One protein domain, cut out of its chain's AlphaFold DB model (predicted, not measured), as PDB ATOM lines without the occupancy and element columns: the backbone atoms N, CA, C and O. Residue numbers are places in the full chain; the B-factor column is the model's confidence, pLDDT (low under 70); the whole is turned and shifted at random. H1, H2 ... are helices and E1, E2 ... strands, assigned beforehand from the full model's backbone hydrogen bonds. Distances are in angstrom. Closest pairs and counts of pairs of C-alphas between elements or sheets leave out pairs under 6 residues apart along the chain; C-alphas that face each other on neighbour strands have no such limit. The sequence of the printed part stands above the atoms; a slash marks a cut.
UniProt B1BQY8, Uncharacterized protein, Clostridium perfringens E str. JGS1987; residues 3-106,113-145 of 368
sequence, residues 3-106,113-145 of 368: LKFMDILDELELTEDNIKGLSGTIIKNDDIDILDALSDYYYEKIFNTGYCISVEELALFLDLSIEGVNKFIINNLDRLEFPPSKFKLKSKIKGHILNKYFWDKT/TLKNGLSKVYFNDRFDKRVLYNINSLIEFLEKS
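What this domain is: This is residues 3 to 106 and 113 to 145 of the 368 residues of an uncharacterized protein of Clostridium perfringens E str. JGS1987 (UniProt B1BQY8). A very small sheet of three strands, E1, E3 and E2, sits in the middle, with helices spread round it toward both ends. The long helix H3 runs from the sheet toward one end and is crossed by H6, with H7 beside H6; H8 and the pair H4 and H5 lie toward the other end, and H1 and then H2 lie beyond E2. The printed part has 137 residues, with eight named helices and three named strands in the order H1 H2 H3 E1 H4 H5 E2 H6 H7 E3 H8. The sheet's order is E1, E3, E2, antiparallel, and the class is mostly helix. The whole is compact, with a radius of gyration of the C-alphas of 16.2 A and spans of 49 by 37 by 21 A.

Where its parts are: The strands are E1, residues 51 to 53, E3, residues 131 to 134, 10.2 A long, and E2, residues 79 to 81. H3, residues 29 to 47, is 27.0 A long and begins at C-alpha 29 (223.593, 248.339, 209.212). H6, residues 89 to 102, is 18.8 A long; H8, residues 135 to 145, is 15.2 A long and ends at C-alpha 145 (197.845, 206.508, 208.701); H7, residues 120 to 128, is 12.2 A long. The shorter helices are H1, residues 5 to 11, H2, 16 to 21, H4, 55 to 62, and H5, 66 to 72.

How they stand to each other: Inner strand E3 pairs with E2 over residues 131 to 133, where N 80 and O 132 are 2.8 A apart, and with E1 over residues 133 to 134, where N 133 and O 53 are 2.8 A apart. E1, H4, H5 and E2 make a split strand-helix-strand unit, two strands running the same way with E3 between them, its crossover right-handed. H1, H3, H7 and H8 only graze the sheet. H4 also only grazes it, and is only just on it, with 5 pairs of C-alphas within 10 A. H3 and H6 touch, about perpendicular at 73 degrees, closest at the C-alphas of Ser 39 and Ile 93, 5.4 A. H6 and H7 are close but not clearly touching, at a shallow tilt of 22 degrees, opposite ways; their closest C-alphas, of Lys 94 and Phe 127, are 7.0 A apart. H4 and H5 touch, about perpendicular at 77 degrees, closest at the C-alphas of Ala 59 and Ile 66, 5.4 A. H2 and H3 only just touch, with 3 pairs of C-alphas within 8 A, closest at Gly 21 and Asp 31, 7.4 A. O i to N i+4 pairs are within hydrogen-bond range throughout H1, H2, H4, H5, H6, H7 and H8, and in 13 of 15 cases in H3.

The domain as a whole: The C-alphas farthest apart, of Ile 26 and Ser 145, are 49.9 A apart. Residues 107 to 112 are not printed, and C-alphas 106 and 113 are 13.3 A apart across the cut between H6 and H7. Of the links that are printed whole, none is long. Mean pLDDT of the printed part is 72.0; 55 residues are under 70, among them 16 to 32, 59 to 73 and 113 to 122.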
ATOM      1  N   LEU A   3     204.780 226.860 211.132       68.38
ATOM      2  CA  LEU A   3     205.557 228.099 211.131       68.38
ATOM      3  C   LEU A   3     205.005 229.045 210.065       68.38
ATOM      4  O   LEU A   3     205.447 229.026 208.907       68.38
ATOM      5  N   LYS A   4     203.989 229.842 210.418       79.44
ATOM      6  CA  LYS A   4     203.611 230.979 209.569       79.44
ATOM      7  C   LYS A   4     204.711 232.027 209.640       79.44
ATOM      8  O   LYS A   4     205.465 232.091 210.600       79.44
ATOM      9  N   PHE A   5     204.762 232.898 208.636       77.38
ATOM     10  CA  PHE A   5     205.780 233.946 208.593       77.38
ATOM     11  C   PHE A   5     205.795 234.833 209.851       77.38
ATOM     12  O   PHE A   5     206.872 235.165 210.321       77.38
ATOM     13  N   MET A   6     204.631 235.167 210.422       76.81
ATOM     14  CA  MET A   6     204.580 235.947 211.668       76.81
ATOM     15  C   MET A   6     205.124 235.167 212.868       76.81
ATOM     16  O   MET A   6     205.889 235.726 213.637       76.81
ATOM     17  N   ASP A   7     204.837 233.866 212.955       81.62
ATOM     18  CA  ASP A   7     205.368 233.008 214.021       81.62
ATOM     19  C   ASP A   7     206.910 232.933 213.955       81.62
ATOM     20  O   ASP A   7     207.579 232.887 214.979       81.62
ATOM     21  N   ILE A   8     207.491 232.979 212.745       82.62
ATOM     22  CA  ILE A   8     208.952 233.038 212.543       82.62
ATOM     23  C   ILE A   8     209.524 234.378 213.019       82.62
ATOM     24  O   ILE A   8     210.620 234.409 213.570       82.62
ATOM     25  N   LEU A   9     208.816 235.488 212.784       82.38
ATOM     26  CA  LEU A   9     209.250 236.793 213.286       82.38
ATOM     27  C   LEU A   9     209.236 236.810 214.814       82.38
ATOM     28  O   LEU A   9     210.226 237.227 215.404       82.38
ATOM     29  N   ASP A  10     208.180 236.280 215.429       81.06
ATOM     30  CA  ASP A  10     208.074 236.168 216.884       81.06
ATOM     31  C   ASP A  10     209.190 235.278 217.468       81.06
ATOM     32  O   ASP A  10     209.821 235.657 218.452       81.06
ATOM     33  N   GLU A  11     209.502 234.137 216.834       82.94
ATOM     34  CA  GLU A  11     210.620 233.254 217.228       82.94
ATOM     35  C   GLU A  11     211.992 233.929 217.159       82.94
ATOM     36  O   GLU A  11     212.901 233.566 217.904       82.94
ATOM     37  N   LEU A  12     212.150 234.879 216.241       82.31
ATOM     38  CA  LEU A  12     213.380 235.643 216.060       82.31
ATOM     39  C   LEU A  12     213.368 236.968 216.834       82.31
ATOM     40  O   LEU A  12     214.304 237.749 216.687       82.31
ATOM     41  N   GLU A  13     212.323 237.229 217.627       82.56
ATOM     42  CA  GLU A  13     212.112 238.484 218.360       82.56
ATOM     43  C   GLU A  13     212.111 239.727 217.436       82.56
ATOM     44  O   GLU A  13     212.578 240.811 217.792       82.56
ATOM     45  N   LEU A  14     211.568 239.578 216.223       79.19
ATOM     46  CA  LEU A  14     211.466 240.612 215.190       79.19
ATOM     47  C   LEU A  14     210.033 241.141 215.065       79.19
ATOM     48  O   LEU A  14     209.068 240.387 215.133       79.19
ATOM     49  N   THR A  15     209.870 242.436 214.777       75.62
ATOM     50  CA  THR A  15     208.545 243.037 214.529       75.62
ATOM     51  C   THR A  15     208.283 243.286 213.042       75.62
ATOM     52  O   THR A  15     209.204 243.433 212.235       75.62
ATOM     53  N   GLU A  16     207.010 243.412 212.653       69.44
ATOM     54  CA  GLU A  16     206.642 243.759 211.271       69.44
ATOM     55  C   GLU A  16     207.252 245.105 210.825       69.44
ATOM     56  O   GLU A  16     207.577 245.288 209.649       69.44
ATOM     57  N   ASP A  17     207.461 246.041 211.755       67.75
ATOM     58  CA  ASP A  17     208.057 247.343 211.459       67.75
ATOM     59  C   ASP A  17     209.570 247.248 211.198       67.75
ATOM     60  O   ASP A  17     210.063 247.935 210.297       67.75
ATOM     61  N   ASN A  18     210.279 246.310 211.847       68.75
ATOM     62  CA  ASN A  18     211.658 245.951 211.478       68.75
ATOM     63  C   ASN A  18     211.726 245.469 210.013       68.75
ATOM     64  O   ASN A  18     212.627 245.833 209.258       68.75
ATOM     65  N   ILE A  19     210.729 244.696 209.571       68.31
ATOM     66  CA  ILE A  19     210.678 244.121 208.218       68.31
ATOM     67  C   ILE A  19     210.242 245.138 207.150       68.31
ATOM     68  O   ILE A  19     210.686 245.065 206.000       68.31
ATOM     69  N   LYS A  20     209.397 246.118 207.490       65.75
ATOM     70  CA  LYS A  20     209.040 247.207 206.563       65.75
ATOM     71  C   LYS A  20     210.249 248.088 206.235       65.75
ATOM     72  O   LYS A  20     210.369 248.501 205.078       65.75
ATOM     73  N   GLY A  21     211.161 248.313 207.187       58.97
ATOM     74  CA  GLY A  21     212.434 249.019 206.960       58.97
ATOM     75  C   GLY A  21     213.291 248.360 205.873       58.97
ATOM     76  O   GLY A  21     213.753 249.021 204.939       58.97
ATOM     77  N   LEU A  22     213.336 247.025 205.882       61.34
ATOM     78  CA  LEU A  22     214.007 246.184 204.888       61.34
ATOM     79  C   LEU A  22     213.396 246.230 203.477       61.34
ATOM     80  O   LEU A  22     213.993 245.686 202.547       61.34
ATOM     81  N   SER A  23     212.241 246.865 203.258       54.75
ATOM     82  CA  SER A  23     211.637 246.999 201.918       54.75
ATOM     83  C   SER A  23     212.227 248.149 201.080       54.75
ATOM     84  O   SER A  23     211.979 248.218 199.870       54.75
ATOM     85  N   GLY A  24     213.047 249.012 201.695       57.16
ATOM     86  CA  GLY A  24     213.753 250.118 201.040       57.16
ATOM     87  C   GLY A  24     214.886 249.684 200.096       57.16
ATOM     88  O   GLY A  24     215.343 248.536 200.102       57.16
ATOM     89  N   THR A  25     215.350 250.616 199.257       49.97
ATOM     90  CA  THR A  25     216.446 250.426 198.281       49.97
ATOM     91  C   THR A  25     217.838 250.352 198.917       49.97
ATOM     92  O   THR A  25     218.742 249.802 198.295       49.97
ATOM     93  N   ILE A  26     218.013 250.866 200.138       51.00
ATOM     94  CA  ILE A  26     219.284 250.892 200.877       51.00
ATOM     95  C   ILE A  26     219.077 250.140 202.194       51.00
ATOM     96  O   ILE A  26     218.139 250.445 202.923       51.00
ATOM     97  N   ILE A  27     219.928 249.149 202.458       54.44
ATOM     98  CA  ILE A  27     219.961 248.360 203.699       54.44
ATOM     99  C   ILE A  27     220.839 249.145 204.688       54.44
ATOM    100  O   ILE A  27     222.001 249.406 204.376       54.44
ATOM    101  N   LYS A  28     220.293 249.586 205.827       56.41
ATOM    102  CA  LYS A  28     221.082 250.175 206.930       56.41
ATOM    103  C   LYS A  28     221.813 249.060 207.691       56.41
ATOM    104  O   LYS A  28     221.446 247.902 207.565       56.41
ATOM    105  N   ASN A  29     222.837 249.376 208.487       53.47
ATOM    106  CA  ASN A  29     223.593 248.339 209.212       53.47
ATOM    107  C   ASN A  29     222.700 247.468 210.117       53.47
ATOM    108  O   ASN A  29     222.842 246.253 210.088       53.47
ATOM    109  N   ASP A  30     221.713 248.057 210.798       55.47
ATOM    110  CA  ASP A  30     220.749 247.317 211.634       55.47
ATOM    111  C   ASP A  30     219.834 246.378 210.814       55.47
ATOM    112  O   ASP A  30     219.298 245.400 211.328       55.47
ATOM    113  N   ASP A  31     219.681 246.638 209.508       64.62
ATOM    114  CA  ASP A  31     218.937 245.775 208.586       64.62
ATOM    115  C   ASP A  31     219.760 244.532 208.170       64.62
ATOM    116  O   ASP A  31     219.189 243.553 207.680       64.62
ATOM    117  N   ILE A  32     221.093 244.543 208.342       66.19
ATOM    118  CA  ILE A  32     221.976 243.412 208.002       66.19
ATOM    119  C   ILE A  32     221.806 242.282 209.016       66.19
ATOM    120  O   ILE A  32     221.628 241.140 208.598       66.19
ATOM    121  N   ASP A  33     221.761 242.595 210.312       74.81
ATOM    122  CA  ASP A  33     221.623 241.591 211.378       74.81
ATOM    123  C   ASP A  33     220.277 240.852 211.289       74.81
ATOM    124  O   ASP A  33     220.211 239.628 211.416       74.81
ATOM    125  N   ILE A  34     219.201 241.578 210.964       79.69
ATOM    126  CA  ILE A  34     217.871 240.995 210.729       79.69
ATOM    127  C   ILE A  34     217.892 240.074 209.501       79.69
ATOM    128  O   ILE A  34     217.314 238.981 209.510       79.69
ATOM    129  N   LEU A  35     218.546 240.511 208.421       82.81
ATOM    130  CA  LEU A  35     218.659 239.721 207.199       82.81
ATOM    131  C   LEU A  35     219.516 238.468 207.414       82.81
ATOM    132  O   LEU A  35     219.187 237.419 206.853       82.81
ATOM    133  N   ASP A  36     220.568 238.562 208.225       84.56
ATOM    134  CA  ASP A  36     221.392 237.437 208.658       84.56
ATOM    135  C   ASP A  36     220.569 236.430 209.466       84.56
ATOM    136  O   ASP A  36     220.519 235.262 209.086       84.56
ATOM    137  N   ALA A  37     219.842 236.876 210.495       85.88
ATOM    138  CA  ALA A  37     219.007 236.003 211.324       85.88
ATOM    139  C   ALA A  37     217.960 235.240 210.493       85.88
ATOM    140  O   ALA A  37     217.846 234.016 210.584       85.88
ATOM    141  N   LEU A  38     217.238 235.941 209.611       87.62
ATOM    142  CA  LEU A  38     216.258 235.319 208.716       87.62
ATOM    143  C   LEU A  38     216.910 234.349 207.726       87.62
ATOM    144  O   LEU A  38     216.359 233.285 207.438       87.62
ATOM    145  N   SER A  39     218.069 234.710 207.178       88.06
ATOM    146  CA  SER A  39     218.792 233.868 206.222       88.06
ATOM    147  C   SER A  39     219.269 232.575 206.859       88.06
ATOM    148  O   SER A  39     219.089 231.505 206.273       88.06
ATOM    149  N   ASP A  40     219.810 232.668 208.068       86.31
ATOM    150  CA  ASP A  40     220.312 231.530 208.828       86.31
ATOM    151  C   ASP A  40     219.152 230.625 209.240       86.31
ATOM    152  O   ASP A  40     219.239 229.409 209.067       86.31
ATOM    153  N   TYR A  41     218.021 231.210 209.652       88.75
ATOM    154  CA  TYR A  41     216.795 230.474 209.956       88.75
ATOM    155  C   TYR A  41     216.283 229.678 208.749       88.75
ATOM    156  O   TYR A  41     216.110 228.461 208.830       88.75
ATOM    157  N   TYR A  42     216.057 230.324 207.598       85.62
ATOM    158  CA  TYR A  42     215.541 229.622 206.416       85.62
ATOM    159  C   TYR A  42     216.538 228.589 205.877       85.62
ATOM    160  O   TYR A  42     216.120 227.518 205.428       85.62
ATOM    161  N   TYR A  43     217.841 228.878 205.931       81.06
ATOM    162  CA  TYR A  43     218.875 227.915 205.565       81.06
ATOM    163  C   TYR A  43     218.834 226.686 206.487       81.06
ATOM    164  O   TYR A  43     218.725 225.561 206.001       81.06
ATOM    165  N   GLU A  44     218.826 226.884 207.806       81.38
ATOM    166  CA  GLU A  44     218.711 225.810 208.799       81.38
ATOM    167  C   GLU A  44     217.453 224.966 208.567       81.38
ATOM    168  O   GLU A  44     217.534 223.736 208.483       81.38
ATOM    169  N   LYS A  45     216.297 225.607 208.351       81.62
ATOM    170  CA  LYS A  45     215.039 224.878 208.173       81.62
ATOM    171  C   LYS A  45     215.037 223.969 206.948       81.62
ATOM    172  O   LYS A  45     214.578 222.825 206.993       81.62
ATOM    173  N   ILE A  46     215.573 224.463 205.840       75.44
ATOM    174  CA  ILE A  46     215.545 223.746 204.562       75.44
ATOM    175  C   ILE A  46     216.616 222.655 204.521       75.44
ATOM    176  O   ILE A  46     216.346 221.551 204.047       75.44
ATOM    177  N   PHE A  47     217.814 222.943 205.035       71.12
ATOM    178  CA  PHE A  47     218.976 222.066 204.890       71.12
ATOM    179  C   PHE A  47     219.207 221.126 206.075       71.12
ATOM    180  O   PHE A  47     219.701 220.022 205.856       71.12
ATOM    181  N   ASN A  48     218.821 221.515 207.294       69.56
ATOM    182  CA  ASN A  48     219.118 220.741 208.504       69.56
ATOM    183  C   ASN A  48     217.878 220.065 209.096       69.56
ATOM    184  O   ASN A  48     217.961 218.914 209.517       69.56
ATOM    185  N   THR A  49     216.717 220.729 209.097       70.31
ATOM    186  CA  THR A  49     215.495 220.152 209.702       70.31
ATOM    187  C   THR A  49     214.517 219.546 208.701       70.31
ATOM    188  O   THR A  49     213.554 218.900 209.115       70.31
ATOM    189  N   GLY A  50     214.783 219.641 207.394       74.12
ATOM    190  CA  GLY A  50     214.096 218.844 206.370       74.12
ATOM    191  C   GLY A  50     212.799 219.447 205.824       74.12
ATOM    192  O   GLY A  50     211.926 218.699 205.376       74.12
ATOM    193  N   TYR A  51     212.652 220.775 205.844       81.62
ATOM    194  CA  TYR A  51     211.569 221.485 205.151       81.62
ATOM    195  C   TYR A  51     211.894 221.651 203.664       81.62
ATOM    196  O   TYR A  51     212.430 222.672 203.242       81.62
ATOM    197  N   CYS A  52     211.581 220.646 202.847       76.81
ATOM    198  CA  CYS A  52     211.987 220.643 201.436       76.81
ATOM    199  C   CYS A  52     210.965 220.044 200.465       76.81
ATOM    200  O   CYS A  52     211.301 219.831 199.298       76.81
ATOM    201  N   ILE A  53     209.751 219.743 200.928       79.75
ATOM    202  CA  ILE A  53     208.705 219.148 200.092       79.75
ATOM    203  C   ILE A  53     207.704 220.231 199.689       79.75
ATOM    204  O   ILE A  53     207.180 220.944 200.539       79.75
ATOM    205  N   SER A  54     207.410 220.354 198.403       82.81
ATOM    206  CA  SER A  54     206.335 221.211 197.892       82.81
ATOM    207  C   SER A  54     204.980 220.489 197.841       82.81
ATOM    208  O   SER A  54     204.908 219.261 197.906       82.81
ATOM    209  N   VAL A  55     203.881 221.241 197.697       80.00
ATOM    210  CA  VAL A  55     202.539 220.646 197.525       80.00
ATOM    211  C   VAL A  55     202.486 219.781 196.266       80.00
ATOM    212  O   VAL A  55     201.863 218.722 196.263       80.00
ATOM    213  N   GLU A  56     203.144 220.223 195.198       79.19
ATOM    214  CA  GLU A  56     203.209 219.519 193.922       79.19
ATOM    215  C   GLU A  56     203.928 218.175 194.071       79.19
ATOM    216  O   GLU A  56     203.475 217.165 193.536       79.19
ATOM    217  N   GLU A  57     205.008 218.140 194.847       72.19
ATOM    218  CA  GLU A  57     205.739 216.906 195.139       72.19
ATOM    219  C   GLU A  57     204.943 215.958 196.025       72.19
ATOM    220  O   GLU A  57     204.944 214.760 195.762       72.19
ATOM    221  N   LEU A  58     204.216 216.474 197.021       71.31
ATOM    222  CA  LEU A  58     203.271 215.669 197.798       71.31
ATOM    223  C   LEU A  58     202.176 215.082 196.902       71.31
ATOM    224  O   LEU A  58     201.844 213.906 197.035       71.31
ATOM    225  N   ALA A  59     201.630 215.880 195.982       61.12
ATOM    226  CA  ALA A  59     200.588 215.435 195.063       61.12
ATOM    227  C   ALA A  59     201.104 214.337 194.130       61.12
ATOM    228  O   ALA A  59     200.436 213.322 193.956       61.12
ATOM    229  N   LEU A  60     202.312 214.504 193.590       61.78
ATOM    230  CA  LEU A  60     202.957 213.500 192.751       61.78
ATOM    231  C   LEU A  60     203.283 212.222 193.538       61.78
ATOM    232  O   LEU A  60     203.001 211.122 193.074       61.78
ATOM    233  N   PHE A  61     203.859 212.364 194.733       64.12
ATOM    234  CA  PHE A  61     204.280 211.252 195.586       64.12
ATOM    235  C   PHE A  61     203.110 210.391 196.062       64.12
ATOM    236  O   PHE A  61     203.222 209.166 196.122       64.12
ATOM    237  N   LEU A  62     201.993 211.032 196.402       60.47
ATOM    238  CA  LEU A  62     200.800 210.370 196.926       60.47
ATOM    239  C   LEU A  62     199.778 210.025 195.833       60.47
ATOM    240  O   LEU A  62     198.751 209.430 196.153       60.47
ATOM    241  N   ASP A  63     200.054 210.386 194.576       51.94
ATOM    242  CA  ASP A  63     199.159 210.223 193.423       51.94
ATOM    243  C   ASP A  63     197.782 210.888 193.629       51.94
ATOM    244  O   ASP A  63     196.716 210.267 193.604       51.94
ATOM    245  N   LEU A  64     197.816 212.195 193.893       51.09
ATOM    246  CA  LEU A  64     196.667 213.026 194.253       51.09
ATOM    247  C   LEU A  64     196.534 214.232 193.322       51.09
ATOM    248  O   LEU A  64     197.424 214.563 192.542       51.09
ATOM    249  N   SER A  65     195.434 214.975 193.471       57.09
ATOM    250  CA  SER A  65     195.437 216.371 193.035       57.09
ATOM    251  C   SER A  65     196.035 217.271 194.122       57.09
ATOM    252  O   SER A  65     195.936 216.987 195.317       57.09
ATOM    253  N   ILE A  66     196.587 218.406 193.694       64.44
ATOM    254  CA  ILE A  66     197.025 219.504 194.572       64.44
ATOM    255  C   ILE A  66     195.898 219.920 195.526       64.44
ATOM    256  O   ILE A  66     196.135 220.135 196.712       64.44
ATOM    257  N   GLU A  67     194.656 219.977 195.033       56.56
ATOM    258  CA  GLU A  67     193.495 220.264 195.875       56.56
ATOM    259  C   GLU A  67     193.350 219.224 196.990       56.56
ATOM    260  O   GLU A  67     193.192 219.604 198.140       56.56
ATOM    261  N   GLY A  68     193.483 217.928 196.699       50.94
ATOM    262  CA  GLY A  68     193.374 216.876 197.717       50.94
ATOM    263  C   GLY A  68     194.459 216.943 198.780       50.94
ATOM    264  O   GLY A  68     194.172 216.770 199.964       50.94
ATOM    265  N   VAL A  69     195.687 217.262 198.372       59.16
ATOM    266  CA  VAL A  69     196.789 217.526 199.304       59.16
ATOM    267  C   VAL A  69     196.437 218.701 200.216       59.16
ATOM    268  O   VAL A  69     196.504 218.566 201.441       59.16
ATOM    269  N   ASN A  70     195.957 219.806 199.638       65.31
ATOM    270  CA  ASN A  70     195.554 221.006 200.374       65.31
ATOM    271  C   ASN A  70     194.335 220.791 201.295       65.31
ATOM    272  O   ASN A  70     194.231 221.430 202.339       65.31
ATOM    273  N   LYS A  71     193.416 219.890 200.927       56.22
ATOM    274  CA  LYS A  71     192.146 219.629 201.633       56.22
ATOM    275  C   LYS A  71     192.287 218.605 202.771       56.22
ATOM    276  O   LYS A  71     191.438 218.597 203.660       56.22
ATOM    277  N   PHE A  72     193.327 217.751 202.762       55.84
ATOM    278  CA  PHE A  72     193.440 216.609 203.694       55.84
ATOM    279  C   PHE A  72     194.809 216.371 204.336       55.84
ATOM    280  O   PHE A  72     194.865 215.769 205.408       55.84
ATOM    281  N   ILE A  73     195.905 216.792 203.707       66.19
ATOM    282  CA  ILE A  73     197.249 216.384 204.137       66.19
ATOM    283  C   ILE A  73     197.987 217.541 204.788       66.19
ATOM    284  O   ILE A  73     198.436 217.397 205.918       66.19
ATOM    285  N   ILE A  74     198.059 218.695 204.122       74.62
ATOM    286  CA  ILE A  74     198.962 219.786 204.526       74.62
ATOM    287  C   ILE A  74     198.716 220.315 205.941       74.62
ATOM    288  O   ILE A  74     199.648 220.790 206.572       74.62
ATOM    289  N   ASN A  75     197.488 220.210 206.458       75.50
ATOM    290  CA  ASN A  75     197.153 220.655 207.814       75.50
ATOM    291  C   ASN A  75     197.719 219.728 208.903       75.50
ATOM    292  O   ASN A  75     197.808 220.135 210.055       75.50
ATOM    293  N   ASN A  76     198.087 218.498 208.537       73.94
ATOM    294  CA  ASN A  76     198.732 217.520 209.414       73.94
ATOM    295  C   ASN A  76     200.260 217.530 209.275       73.94
ATOM    296  O   ASN A  76     200.928 216.747 209.946       73.94
ATOM    297  N   LEU A  77     200.796 218.351 208.368       83.31
ATOM    298  CA  LEU A  77     202.222 218.444 208.108       83.31
ATOM    299  C   LEU A  77     202.773 219.740 208.677       83.31
ATOM    300  O   LEU A  77     202.143 220.796 208.609       83.31
ATOM    301  N   ASP A  78     204.001 219.654 209.159       88.50
ATOM    302  CA  ASP A  78     204.753 220.824 209.554       88.50
ATOM    303  C   ASP A  78     205.149 221.585 208.302       88.50
ATOM    304  O   ASP A  78     205.603 221.000 207.312       88.50
ATOM    305  N   ARG A  79     204.965 222.900 208.345       90.06
ATOM    306  CA  ARG A  79     205.155 223.770 207.190       90.06
ATOM    307  C   ARG A  79     206.030 224.962 207.540       90.06
ATOM    308  O   ARG A  79     205.914 225.503 208.633       90.06
ATOM    309  N   LEU A  80     206.834 225.380 206.573       87.38
ATOM    310  CA  LEU A  80     207.657 226.581 206.579       87.38
ATOM    311  C   LEU A  80     207.088 227.541 205.536       87.38
ATOM    312  O   LEU A  80     207.142 227.255 204.336       87.38
ATOM    313  N   GLU A  81     206.514 228.658 205.981       90.06
ATOM    314  CA  GLU A  81     206.003 229.698 205.085       90.06
ATOM    315  C   GLU A  81     207.082 230.753 204.805       90.06
ATOM    316  O   GLU A  81     207.739 231.273 205.709       90.06
ATOM    317  N   PHE A  82     207.278 231.074 203.527       87.25
ATOM    318  CA  PHE A  82     208.171 232.160 203.128       87.25
ATOM    319  C   PHE A  82     207.491 233.528 203.270       87.25
ATOM    320  O   PHE A  82     206.258 233.606 203.209       87.25
ATOM    321  N   PRO A  83     208.267 234.628 203.367       83.00
ATOM    322  CA  PRO A  83     207.698 235.964 203.482       83.00
ATOM    323  C   PRO A  83     206.781 236.266 202.289       83.00
ATOM    324  O   PRO A  83     207.156 235.978 201.140       83.00
ATOM    325  N   PRO A  84     205.598 236.865 202.508       77.75
ATOM    326  CA  PRO A  84     204.695 237.188 201.416       77.75
ATOM    327  C   PRO A  84     205.307 238.246 200.490       77.75
ATOM    328  O   PRO A  84     206.102 239.097 200.897       77.75
ATOM    329  N   SER A  85     204.899 238.214 199.219       72.62
ATOM    330  CA  SER A  85     205.448 239.060 198.147       72.62
ATOM    331  C   SER A  85     205.396 240.560 198.454       72.62
ATOM    332  O   SER A  85     206.272 241.300 198.006       72.62
ATOM    333  N   LYS A  86     204.424 240.995 199.270       67.88
ATOM    334  CA  LYS A  86     204.253 242.380 199.738       67.88
ATOM    335  C   LYS A  86     205.529 242.971 200.351       67.88
ATOM    336  O   LYS A  86     205.769 244.161 200.182       67.88
ATOM    337  N   PHE A  87     206.358 242.165 201.016       64.81
ATOM    338  CA  PHE A  87     207.531 242.675 201.731       64.81
ATOM    339  C   PHE A  87     208.794 242.804 200.870       64.81
ATOM    340  O   PHE A  87     209.787 243.334 201.353       64.81
ATOM    341  N   LYS A  88     208.819 242.291 199.623       73.25
ATOM    342  CA  LYS A  88     210.043 242.168 198.784       73.25
ATOM    343  C   LYS A  88     211.254 241.522 199.501       73.25
ATOM    344  O   LYS A  88     212.367 241.538 198.986       73.25
ATOM    345  N   LEU A  89     211.036 240.915 200.667       79.62
ATOM    346  CA  LEU A  89     212.066 240.399 201.564       79.62
ATOM    347  C   LEU A  89     212.601 239.047 201.097       79.62
ATOM    348  O   LEU A  89     213.781 238.745 201.237       79.62
ATOM    349  N   LYS A  90     211.732 238.247 200.473       84.00
ATOM    350  CA  LYS A  90     212.052 236.899 200.004       84.00
ATOM    351  C   LYS A  90     213.260 236.871 199.059       84.00
ATOM    352  O   LYS A  90     214.116 236.003 199.188       84.00
ATOM    353  N   SER A  91     213.353 237.827 198.130       82.31
ATOM    354  CA  SER A  91     214.495 237.931 197.212       82.31
ATOM    355  C   SER A  91     215.772 238.393 197.916       82.31
ATOM    356  O   SER A  91     216.845 237.908 197.566       82.31
ATOM    357  N   LYS A  92     215.663 239.273 198.923       84.38
ATOM    358  CA  LYS A  92     216.802 239.712 199.745       84.38
ATOM    359  C   LYS A  92     217.370 238.554 200.564       84.38
ATOM    360  O   LYS A  92     218.564 238.301 200.464       84.38
ATOM    361  N   ILE A  93     216.519 237.792 201.257       86.38
ATOM    362  CA  ILE A  93     216.921 236.581 201.999       86.38
ATOM    363  C   ILE A  93     217.580 235.577 201.048       86.38
ATOM    364  O   ILE A  93     218.682 235.101 201.304       86.38
ATOM    365  N   LYS A  94     216.946 235.293 199.901       85.50
ATOM    366  CA  LYS A  94     217.495 234.373 198.891       85.50
ATOM    367  C   LYS A  94     218.888 234.812 198.425       85.50
ATOM    368  O   LYS A  94     219.794 233.987 198.352       85.50
ATOM    369  N   GLY A  95     219.060 236.097 198.109       82.38
ATOM    370  CA  GLY A  95     220.344 236.662 197.689       82.38
ATOM    371  C   GLY A  95     221.404 236.601 198.788       82.38
ATOM    372  O   GLY A  95     222.544 236.229 198.515       82.38
ATOM    373  N   HIS A  96     221.020 236.896 200.030       84.88
ATOM    374  CA  HIS A  96     221.920 236.854 201.179       84.88
ATOM    375  C   HIS A  96     222.397 235.436 201.479       84.88
ATOM    376  O   HIS A  96     223.598 235.212 201.591       84.88
ATOM    377  N   ILE A  97     221.497 234.450 201.464       82.69
ATOM    378  CA  ILE A  97     221.854 233.033 201.595       82.69
ATOM    379  C   ILE A  97     222.816 232.601 200.480       82.69
ATOM    380  O   ILE A  97     223.827 231.955 200.758       82.69
ATOM    381  N   LEU A  98     222.539 232.978 199.223       79.25
ATOM    382  CA  LEU A  98     223.429 232.688 198.092       79.25
ATOM    383  C   LEU A  98     224.831 233.272 198.301       79.25
ATOM    384  O   LEU A  98     225.814 232.593 198.020       79.25
ATOM    385  N   ASN A  99     224.932 234.489 198.828       77.31
ATOM    386  CA  ASN A  99     226.216 235.133 199.096       77.31
ATOM    387  C   ASN A  99     226.936 234.544 200.317       77.31
ATOM    388  O   ASN A  99     228.155 234.393 200.292       77.31
ATOM    389  N   LYS A 100     226.204 234.212 201.381       79.00
ATOM    390  CA  LYS A 100     226.765 233.749 202.656       79.00
ATOM    391  C   LYS A 100     227.212 232.291 202.602       79.00
ATOM    392  O   LYS A 100     228.299 231.966 203.068       79.00
ATOM    393  N   TYR A 101     226.393 231.424 202.012       74.44
ATOM    394  CA  TYR A 101     226.591 229.973 202.062       74.44
ATOM    395  C   TYR A 101     227.042 229.356 200.737       74.44
ATOM    396  O   TYR A 101     227.632 228.275 200.737       74.44
ATOM    397  N   PHE A 102     226.775 230.022 199.608       69.25
ATOM    398  CA  PHE A 102     227.008 229.451 198.278       69.25
ATOM    399  C   PHE A 102     228.059 230.198 197.442       69.25
ATOM    400  O   PHE A 102     228.488 229.665 196.416       69.25
ATOM    401  N   TRP A 103     228.493 231.396 197.847       66.69
ATOM    402  CA  TRP A 103     229.532 232.150 197.146       66.69
ATOM    403  C   TRP A 103     230.922 231.759 197.646       66.69
ATOM    404  O   TRP A 103     231.247 231.935 198.818       66.69
ATOM    405  N   ASP A 104     231.775 231.290 196.737       60.97
ATOM    406  CA  ASP A 104     233.195 231.114 197.022       60.97
ATOM    407  C   ASP A 104     233.949 232.409 196.694       60.97
ATOM    408  O   ASP A 104     234.111 232.782 195.533       60.97
ATOM    409  N   LYS A 105     234.401 233.124 197.729       59.25
ATOM    410  CA  LYS A 105     235.128 234.396 197.574       59.25
ATOM    411  C   LYS A 105     236.502 234.225 196.912       59.25
ATOM    412  O   LYS A 105     237.098 235.223 196.519       59.25
ATOM    413  N   THR A 106     237.011 232.995 196.791       55.00
ATOM    414  CA  THR A 106     238.346 232.717 196.234       55.00
ATOM    415  C   THR A 106     238.357 232.547 194.714       55.00
ATOM    416  O   THR A 106     239.401 232.717 194.089       55.00
ATOM    417  N   THR A 113     229.813 224.499 191.602       39.81
ATOM    418  CA  THR A 113     229.962 223.203 192.271       39.81
ATOM    419  C   THR A 113     230.152 223.482 193.738       39.81
ATOM    420  O   THR A 113     231.119 224.114 194.147       39.81
ATOM    421  N   LEU A 114     229.155 223.096 194.514       46.94
ATOM    422  CA  LEU A 114     229.016 223.571 195.873       46.94
ATOM    423  C   LEU A 114     229.664 222.591 196.836       46.94
ATOM    424  O   LEU A 114     229.640 221.374 196.612       46.94
ATOM    425  N   LYS A 115     230.176 223.132 197.945       43.00
ATOM    426  CA  LYS A 115     230.443 222.329 199.137       43.00
ATOM    427  C   LYS A 115     229.203 221.461 199.393       43.00
ATOM    428  O   LYS A 115     228.098 221.978 199.523       43.00
ATOM    429  N   ASN A 116     229.405 220.145 199.401       44.25
ATOM    430  CA  ASN A 116     228.418 219.105 199.719       44.25
ATOM    431  C   ASN A 116     227.432 218.688 198.604       44.25
ATOM    432  O   ASN A 116     226.401 218.092 198.899       44.25
ATOM    433  N   GLY A 117     227.743 218.922 197.321       46.78
ATOM    434  CA  GLY A 117     227.058 218.227 196.209       46.78
ATOM    435  C   GLY A 117     225.637 218.708 195.893       46.78
ATOM    436  O   GLY A 117     224.929 218.098 195.091       46.78
ATOM    437  N   LEU A 118     225.223 219.824 196.485       54.19
ATOM    438  CA  LEU A 118     223.978 220.498 196.148       54.19
ATOM    439  C   LEU A 118     224.102 221.246 194.816       54.19
ATOM    440  O   LEU A 118     225.186 221.689 194.431       54.19
ATOM    441  N   SER A 119     222.975 221.447 194.127       58.31
ATOM    442  CA  SER A 119     222.907 222.360 192.985       58.31
ATOM    443  C   SER A 119     222.203 223.658 193.382       58.31
ATOM    444  O   SER A 119     221.156 223.655 194.031       58.31
ATOM    445  N   LYS A 120     222.750 224.792 192.933       63.12
ATOM    446  CA  LYS A 120     222.102 226.115 193.011       63.12
ATOM    447  C   LYS A 120     220.674 226.086 192.439       63.12
ATOM    448  O   LYS A 120     219.803 226.812 192.902       63.12
ATOM    449  N   VAL A 121     220.443 225.225 191.446       63.81
ATOM    450  CA  VAL A 121     219.137 224.990 190.817       63.81
ATOM    451  C   VAL A 121     218.123 224.451 191.826       63.81
ATOM    452  O   VAL A 121     217.020 224.980 191.906       63.81
ATOM    453  N   TYR A 122     218.508 223.463 192.637       67.31
ATOM    454  CA  TYR A 122     217.630 222.891 193.655       67.31
ATOM    455  C   TYR A 122     217.261 223.911 194.738       67.31
ATOM    456  O   TYR A 122     216.087 224.089 195.047       67.31
ATOM    457  N   PHE A 123     218.251 224.647 195.257       70.69
ATOM    458  CA  PHE A 123     218.008 225.736 196.211       70.69
ATOM    459  C   PHE A 123     217.032 226.775 195.648       70.69
ATOM    460  O   PHE A 123     216.079 227.167 196.319       70.69
ATOM    461  N   ASN A 124     217.250 227.193 194.397       73.31
ATOM    462  CA  ASN A 124     216.386 228.161 193.742       73.31
ATOM    463  C   ASN A 124     214.946 227.652 193.624       73.31
ATOM    464  O   ASN A 124     214.049 228.393 194.008       73.31
ATOM    465  N   ASP A 125     214.734 226.408 193.181       73.56
ATOM    466  CA  ASP A 125     213.391 225.820 193.078       73.56
ATOM    467  C   ASP A 125     212.671 225.785 194.437       73.56
ATOM    468  O   ASP A 125     211.498 226.154 194.521       73.56
ATOM    469  N   ARG A 126     213.373 225.419 195.522       76.94
ATOM    470  CA  ARG A 126     212.795 225.416 196.879       76.94
ATOM    471  C   ARG A 126     212.431 226.807 197.364       76.94
ATOM    472  O   ARG A 126     211.325 227.003 197.863       76.94
ATOM    473  N   PHE A 127     213.319 227.774 197.167       81.50
ATOM    474  CA  PHE A 127     213.046 229.163 197.522       81.50
ATOM    475  C   PHE A 127     211.986 229.805 196.634       81.50
ATOM    476  O   PHE A 127     211.389 230.790 197.045       81.50
ATOM    477  N   ASP A 128     211.699 229.282 195.446       80.38
ATOM    478  CA  ASP A 128     210.618 229.813 194.618       80.38
ATOM    479  C   ASP A 128     209.240 229.376 195.146       80.38
ATOM    480  O   ASP A 128     208.261 230.113 194.982       80.38
ATOM    481  N   LYS A 129     209.156 228.272 195.907       85.31
ATOM    482  CA  LYS A 129     207.906 227.827 196.549       85.31
ATOM    483  C   LYS A 129     207.416 228.832 197.588       85.31
ATOM    484  O   LYS A 129     208.190 229.551 198.215       85.31
ATOM    485  N   ARG A 130     206.097 228.902 197.775       85.44
ATOM    486  CA  ARG A 130     205.480 229.731 198.827       85.44
ATOM    487  C   ARG A 130     205.594 229.081 200.207       85.44
ATOM    488  O   ARG A 130     205.795 229.780 201.193       85.44
ATOM    489  N   VAL A 131     205.444 227.761 200.252       89.81
ATOM    490  CA  VAL A 131     205.452 226.947 201.468       89.81
ATOM    491  C   VAL A 131     206.234 225.672 201.182       89.81
ATOM    492  O   VAL A 131     206.119 225.121 200.083       89.81
ATOM    493  N   LEU A 132     206.998 225.208 202.167       87.69
ATOM    494  CA  LEU A 132     207.640 223.894 202.162       87.69
ATOM    495  C   LEU A 132     207.148 223.074 203.351       87.69
ATOM    496  O   LEU A 132     206.910 223.624 204.421       87.69
ATOM    497  N   TYR A 133     207.025 221.764 203.172       86.19
ATOM    498  CA  TYR A 133     206.606 220.822 204.203       86.19
ATOM    499  C   TYR A 133     207.776 219.974 204.684       86.19
ATOM    500  O   TYR A 133     208.707 219.674 203.927       86.19
ATOM    501  N   ASN A 134     207.711 219.597 205.957       85.81
ATOM    502  CA  ASN A 134     208.749 218.840 206.631       85.81
ATOM    503  C   ASN A 134     208.658 217.338 206.322       85.81
ATOM    504  O   ASN A 134     207.604 216.721 206.511       85.81
ATOM    505  N   ILE A 135     209.784 216.732 205.933       78.44
ATOM    506  CA  ILE A 135     209.894 215.287 205.678       78.44
ATOM    507  C   ILE A 135     209.475 214.443 206.889       78.44
ATOM    508  O   ILE A 135     208.731 213.477 206.723       78.44
ATOM    509  N   ASN A 136     209.924 214.783 208.097       79.00
ATOM    510  CA  ASN A 136     209.635 213.980 209.286       79.00
ATOM    511  C   ASN A 136     208.142 214.020 209.631       79.00
ATOM    512  O   ASN A 136     207.559 212.976 209.903       79.00
ATOM    513  N   SER A 137     207.492 215.182 209.503       80.69
ATOM    514  CA  SER A 137     206.035 215.279 209.700       80.69
ATOM    515  C   SER A 137     205.241 214.445 208.683       80.69
ATOM    516  O   SER A 137     204.220 213.850 209.029       80.69
ATOM    517  N   LEU A 138     205.735 214.325 207.442       75.44
ATOM    518  CA  LEU A 138     205.144 213.438 206.439       75.44
ATOM    519  C   LEU A 138     205.315 211.970 206.830       75.44
ATOM    520  O   LEU A 138     204.363 211.201 206.721       75.44
ATOM    521  N   ILE A 139     206.503 211.579 207.295       72.56
ATOM    522  CA  ILE A 139     206.760 210.216 207.774       72.56
ATOM    523  C   ILE A 139     205.816 209.882 208.931       72.56
ATOM    524  O   ILE A 139     205.124 208.868 208.867       72.56
ATOM    525  N   GLU A 140     205.702 210.759 209.930       77.00
ATOM    526  CA  GLU A 140     204.775 210.572 211.047       77.00
ATOM    527  C   GLU A 140     203.319 210.460 210.589       77.00
ATOM    528  O   GLU A 140     202.572 209.607 211.076       77.00
ATOM    529  N   PHE A 141     202.898 211.308 209.647       71.81
ATOM    530  CA  PHE A 141     201.560 211.249 209.066       71.81
ATOM    531  C   PHE A 141     201.300 209.893 208.396       71.81
ATOM    532  O   PHE A 141     200.246 209.286 208.614       71.81
ATOM    533  N   LEU A 142     202.254 209.389 207.609       65.44
ATOM    534  CA  LEU A 142     202.147 208.089 206.945       65.44
ATOM    535  C   LEU A 142     202.113 206.945 207.965       65.44
ATOM    536  O   LEU A 142     201.261 206.060 207.867       65.44
ATOM    537  N   GLU A 143     202.967 206.990 208.984       63.38
ATOM    538  CA  GLU A 143     203.008 205.990 210.050       63.38
ATOM    539  C   GLU A 143     201.700 205.950 210.852       63.38
ATOM    540  O   GLU A 143     201.132 204.869 211.042       63.38
ATOM    541  N   LYS A 144     201.159 207.106 211.254       61.22
ATOM    542  CA  LYS A 144     199.834 207.211 211.899       61.22
ATOM    543  C   LYS A 144     198.714 206.721 210.981       61.22
ATOM    544  O   LYS A 144     197.782 206.048 211.417       61.22
ATOM    545  N   SER A 145     198.818 206.995 209.684       57.72
ATOM    546  CA  SER A 145     197.845 206.508 208.701       57.72
ATOM    547  C   SER A 145     197.881 204.981 208.566       57.72
ATOM    548  O   SER A 145     196.842 204.364 208.333       57.72
TER     549      SER A 145